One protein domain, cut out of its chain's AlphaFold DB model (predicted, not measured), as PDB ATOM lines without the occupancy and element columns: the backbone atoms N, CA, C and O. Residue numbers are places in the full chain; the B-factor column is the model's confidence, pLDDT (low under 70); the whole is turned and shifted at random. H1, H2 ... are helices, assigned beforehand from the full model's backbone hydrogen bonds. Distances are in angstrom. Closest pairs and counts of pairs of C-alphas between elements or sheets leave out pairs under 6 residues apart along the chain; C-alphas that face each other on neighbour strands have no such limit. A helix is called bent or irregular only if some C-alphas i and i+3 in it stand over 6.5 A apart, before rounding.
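What this domain is: This is residues 78 to 117 of the 266 residues of the protein "BZIP domain-containing protein" of Kazachstania africana (strain ATCC 22294 / BCRC 22015 / CBS 2517 / CECT 1963 / NBRC 1671 / NRRL Y-8276) (UniProt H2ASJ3). What does the model look like? It is a rod made by one long helix, H2, with a small hook of chain at its beginning, where residues 82 to 85 lead from the short helix H1 into H2. Residues 94 to 117, of which 94 to 115 belong to H2, stick out free as a long arm. What is it built of? The printed part has 40 residues with two named helices, H1 then H2, and no named strand; the class is all helix. It is extended, with a radius of gyration of the C-alphas of 15.5 A and spans of 49 by 14 by 7 A.

Where its parts are: Where does the longest helix run? H2 is residues 86 to 115, from C-alpha 86 at (168.657, 251.673, 294.521) to C-alpha 115 at (212.621, 250.256, 294.414), 44.0 A, and it is not bent. Where is the other helix? H1 is residues 78 to 81, beginning with C-alpha 78 at (176.648, 248.256, 303.386), and it measures 5.1 A from first to last C-alpha.

How they stand to each other: Do the helices meet? H1 and H2 only just touch, with 3 pairs of C-alphas within 8 A, and H2 does so with residues 89 to 92 alone. The closest C-alphas are those of Leu 79 and Leu 89, 6.9 A apart. What do the backbones show? In H2, 25 of 26 O i to N i+4 pairs are within hydrogen-bond range; H1 is too short for such a pair, and its one O i to N i+3 pair is within range.

The domain as a whole: How large is it? The two C-alphas farthest apart are those of Asp 84 and Asp 116, at 48.6 A. Is it unbroken and confident? The printed part has no cut, and the link from H1 to H2 is tight, with 4 residues. The mean pLDDT of the printed part is 83.1, and residues 116 to 117 are under 70.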
ATOM      1  N   LEU A  78     177.452 247.232 304.067       84.50
ATOM      2  CA  LEU A  78     176.648 248.256 303.386       84.50
ATOM      3  C   LEU A  78     175.780 247.681 302.258       84.50
ATOM      4  O   LEU A  78     174.655 248.143 302.053       84.50
ATOM      5  N   LEU A  79     176.278 246.661 301.552       84.00
ATOM      6  CA  LEU A  79     175.549 245.999 300.470       84.00
ATOM      7  C   LEU A  79     174.304 245.305 300.998       84.00
ATOM      8  O   LEU A  79     173.295 245.304 300.308       84.00
ATOM      9  N   THR A  80     174.354 244.723 302.199       86.88
ATOM     10  CA  THR A  80     173.168 244.122 302.828       86.88
ATOM     11  C   THR A  80     172.166 245.135 303.353       86.88
ATOM     12  O   THR A  80     170.967 244.889 303.234       86.88
ATOM     13  N   ILE A  81     172.632 246.260 303.892       87.88
ATOM     14  CA  ILE A  81     171.764 247.279 304.495       87.88
ATOM     15  C   ILE A  81     170.990 248.061 303.428       87.88
ATOM     16  O   ILE A  81     169.833 248.410 303.645       87.88
ATOM     17  N   PHE A  82     171.604 248.322 302.271       89.50
ATOM     18  CA  PHE A  82     171.015 249.160 301.221       89.50
ATOM     19  C   PHE A  82     170.461 248.383 300.021       89.50
ATOM     20  O   PHE A  82     170.218 248.982 298.979       89.50
ATOM     21  N   LYS A  83     170.198 247.074 300.159       88.06
ATOM     22  CA  LYS A  83     169.641 246.238 299.071       88.06
ATOM     23  C   LYS A  83     168.343 246.780 298.478       88.06
ATOM     24  O   LYS A  83     168.114 246.615 297.285       88.06
ATOM     25  N   ASP A  84     167.520 247.413 299.308       90.50
ATOM     26  CA  ASP A  84     166.183 247.868 298.926       90.50
ATOM     27  C   ASP A  84     166.167 249.310 298.381       90.50
ATOM     28  O   ASP A  84     165.160 249.745 297.825       90.50
ATOM     29  N   ASP A  85     167.263 250.065 298.535       91.56
ATOM     30  CA  ASP A  85     167.362 251.469 298.123       91.56
ATOM     31  C   ASP A  85     168.377 251.618 296.986       91.56
ATOM     32  O   ASP A  85     169.580 251.754 297.211       91.56
ATOM     33  N   GLU A  86     167.866 251.609 295.754       90.75
ATOM     34  CA  GLU A  86     168.657 251.673 294.521       90.75
ATOM     35  C   GLU A  86     169.589 252.899 294.476       90.75
ATOM     36  O   GLU A  86     170.750 252.777 294.089       90.75
ATOM     37  N   SER A  87     169.139 254.064 294.965       91.56
ATOM     38  CA  SER A  87     169.950 255.292 294.961       91.56
ATOM     39  C   SER A  87     171.106 255.234 295.963       91.56
ATOM     40  O   SER A  87     172.189 255.767 295.709       91.56
ATOM     41  N   LYS A  88     170.902 254.600 297.123       89.31
ATOM     42  CA  LYS A  88     171.986 254.399 298.098       89.31
ATOM     43  C   LYS A  88     172.926 253.281 297.666       89.31
ATOM     44  O   LYS A  88     174.130 253.414 297.866       89.31
ATOM     45  N   LEU A  89     172.398 252.229 297.044       89.56
ATOM     46  CA  LEU A  89     173.188 251.133 296.494       89.56
ATOM     47  C   LEU A  89     174.148 251.623 295.399       89.56
ATOM     48  O   LEU A  89     175.309 251.223 295.391       89.56
ATOM     49  N   GLU A  90     173.707 252.545 294.538       90.56
ATOM     50  CA  GLU A  90     174.568 253.197 293.541       90.56
ATOM     51  C   GLU A  90     175.772 253.897 294.194       90.56
ATOM     52  O   GLU A  90     176.912 253.664 293.795       90.56
ATOM     53  N   LYS A  91     175.548 254.664 295.268       90.50
ATOM     54  CA  LYS A  91     176.626 255.342 296.016       90.50
ATOM     55  C   LYS A  91     177.574 254.368 296.714       90.50
ATOM     56  O   LYS A  91     178.769 254.634 296.804       90.50
ATOM     57  N   VAL A  92     177.054 253.252 297.225       89.75
ATOM     58  CA  VAL A  92     177.881 252.189 297.819       89.75
ATOM     59  C   VAL A  92     178.779 251.562 296.753       89.75
ATOM     60  O   VAL A  92     179.966 251.370 297.001       89.75
ATOM     61  N   ASN A  93     178.247 251.302 295.557       89.06
ATOM     62  CA  ASN A  93     179.033 250.775 294.440       89.06
ATOM     63  C   ASN A  93     180.101 251.773 293.963       89.06
ATOM     64  O   ASN A  93     181.236 251.371 293.709       89.06
ATOM     65  N   GLU A  94     179.770 253.068 293.890       90.06
ATOM     66  CA  GLU A  94     180.738 254.132 293.588       90.06
ATOM     67  C   GLU A  94     181.882 254.149 294.616       90.06
ATOM     68  O   GLU A  94     183.055 254.126 294.240       90.06
ATOM     69  N   TYR A  95     181.550 254.107 295.910       88.81
ATOM     70  CA  TYR A  95     182.537 254.050 296.988       88.81
ATOM     71  C   TYR A  95     183.457 252.824 296.881       88.81
ATOM     72  O   TYR A  95     184.672 252.971 296.998       88.81
ATOM     73  N   LEU A  96     182.906 251.632 296.619       86.88
ATOM     74  CA  LEU A  96     183.701 250.409 296.447       86.88
ATOM     75  C   LEU A  96     184.671 250.527 295.263       86.88
ATOM     76  O   LEU A  96     185.854 250.235 295.413       86.88
ATOM     77  N   SER A  97     184.212 251.057 294.125       87.50
ATOM     78  CA  SER A  97     185.078 251.283 292.960       87.50
ATOM     79  C   SER A  97     186.212 252.276 293.246       87.50
ATOM     80  O   SER A  97     187.323 252.115 292.730       87.50
ATOM     81  N   MET A  98     185.946 253.322 294.036       86.31
ATOM     82  CA  MET A  98     186.972 254.286 294.443       86.31
ATOM     83  C   MET A  98     187.970 253.668 295.425       86.31
ATOM     84  O   MET A  98     189.170 253.916 295.302       86.31
ATOM     85  N   LYS A  99     187.491 252.849 296.366       84.94
ATOM     86  CA  LYS A  99     188.328 252.152 297.346       84.94
ATOM     87  C   LYS A  99     189.307 251.192 296.675       84.94
ATOM     88  O   LYS A  99     190.504 251.291 296.922       84.94
ATOM     89  N   ASP A 100     188.825 250.369 295.748       81.94
ATOM     90  CA  ASP A 100     189.679 249.439 295.000       81.94
ATOM     91  C   ASP A 100     190.780 250.187 294.223       81.94
ATOM     92  O   ASP A 100     191.928 249.751 294.157       81.94
ATOM     93  N   SER A 101     190.450 251.359 293.669       82.69
ATOM     94  CA  SER A 101     191.419 252.204 292.961       82.69
ATOM     95  C   SER A 101     192.455 252.823 293.906       82.69
ATOM     96  O   SER A 101     193.632 252.909 293.553       82.69
ATOM     97  N   LYS A 102     192.038 253.243 295.108       80.69
ATOM     98  CA  LYS A 102     192.924 253.788 296.150       80.69
ATOM     99  C   LYS A 102     193.955 252.743 296.584       80.69
ATOM    100  O   LYS A 102     195.146 253.047 296.578       80.69
ATOM    101  N   ASP A 103     193.522 251.511 296.839       79.50
ATOM    102  CA  ASP A 103     194.406 250.415 297.252       79.50
ATOM    103  C   ASP A 103     195.458 250.094 296.175       79.50
ATOM    104  O   ASP A 103     196.625 249.849 296.484       79.50
ATOM    105  N   VAL A 104     195.088 250.131 294.888       79.50
ATOM    106  CA  VAL A 104     196.048 249.954 293.780       79.50
ATOM    107  C   VAL A 104     197.096 251.069 293.774       79.50
ATOM    108  O   VAL A 104     198.289 250.783 293.681       79.50
ATOM    109  N   ILE A 105     196.670 252.324 293.926       80.50
ATOM    110  CA  ILE A 105     197.572 253.484 293.931       80.50
ATOM    111  C   ILE A 105     198.527 253.434 295.133       80.50
ATOM    112  O   ILE A 105     199.725 253.659 294.974       80.50
ATOM    113  N   GLU A 106     198.038 253.107 296.329       80.50
ATOM    114  CA  GLU A 106     198.882 252.983 297.527       80.50
ATOM    115  C   GLU A 106     199.914 251.851 297.394       80.50
ATOM    116  O   GLU A 106     201.086 252.004 297.767       80.50
ATOM    117  N   ASN A 107     199.518 250.732 296.784       78.31
ATOM    118  CA  ASN A 107     200.425 249.631 296.472       78.31
ATOM    119  C   ASN A 107     201.480 250.023 295.419       78.31
ATOM    120  O   ASN A 107     202.651 249.670 295.562       78.31
ATOM    121  N   GLU A 108     201.117 250.800 294.396       79.88
ATOM    122  CA  GLU A 108     202.080 251.323 293.416       79.88
ATOM    123  C   GLU A 108     203.061 252.322 294.045       79.88
ATOM    124  O   GLU A 108     204.272 252.224 293.825       79.88
ATOM    125  N   ILE A 109     202.575 253.245 294.880       75.88
ATOM    126  CA  ILE A 109     203.419 254.227 295.580       75.88
ATOM    127  C   ILE A 109     204.414 253.521 296.509       75.88
ATOM    128  O   ILE A 109     205.605 253.850 296.512       75.88
ATOM    129  N   SER A 110     203.960 252.528 297.278       76.50
ATOM    130  CA  SER A 110     204.841 251.754 298.160       76.50
ATOM    131  C   SER A 110     205.863 250.920 297.377       76.50
ATOM    132  O   SER A 110     207.028 250.847 297.777       76.50
ATOM    133  N   PHE A 111     205.483 250.359 296.225       77.38
ATOM    134  CA  PHE A 111     206.406 249.655 295.335       77.38
ATOM    135  C   PHE A 111     207.502 250.577 294.779       77.38
ATOM    136  O   PHE A 111     208.677 250.202 294.782       77.38
ATOM    137  N   ILE A 112     207.150 251.798 294.361       73.88
ATOM    138  CA  ILE A 112     208.119 252.792 293.868       73.88
ATOM    139  C   ILE A 112     209.080 253.210 294.990       73.88
ATOM    140  O   ILE A 112     210.294 253.208 294.786       73.88
ATOM    141  N   LYS A 113     208.559 253.465 296.197       72.38
ATOM    142  CA  LYS A 113     209.360 253.843 297.374       72.38
ATOM    143  C   LYS A 113     210.384 252.773 297.775       72.38
ATOM    144  O   LYS A 113     211.473 253.111 298.231       72.38
ATOM    145  N   ASN A 114     210.050 251.497 297.583       75.25
ATOM    146  CA  ASN A 114     210.938 250.371 297.887       75.25
ATOM    147  C   ASN A 114     211.989 250.107 296.797       75.25
ATOM    148  O   ASN A 114     213.027 249.513 297.091       75.25
ATOM    149  N   LYS A 115     211.721 250.501 295.547       77.12
ATOM    150  CA  LYS A 115     212.621 250.256 294.414       77.12
ATOM    151  C   LYS A 115     213.678 251.348 294.258       77.12
ATOM    152  O   LYS A 115     214.817 251.007 293.973       77.12
ATOM    153  N   ASP A 116     213.312 252.608 294.491       63.72
ATOM    154  CA  ASP A 116     214.230 253.750 294.473       63.72
ATOM    155  C   ASP A 116     213.746 254.841 295.452       63.72
ATOM    156  O   ASP A 116     212.851 255.625 295.117       63.72
ATOM    157  N   PRO A 117     214.332 254.950 296.661       60.03
ATOM    158  CA  PRO A 117     213.909 255.940 297.656       60.03
ATOM    159  C   PRO A 117     214.173 257.399 297.236       60.03
ATOM    160  O   PRO A 117     213.663 258.309 297.877       60.03
TER     161      PRO A 117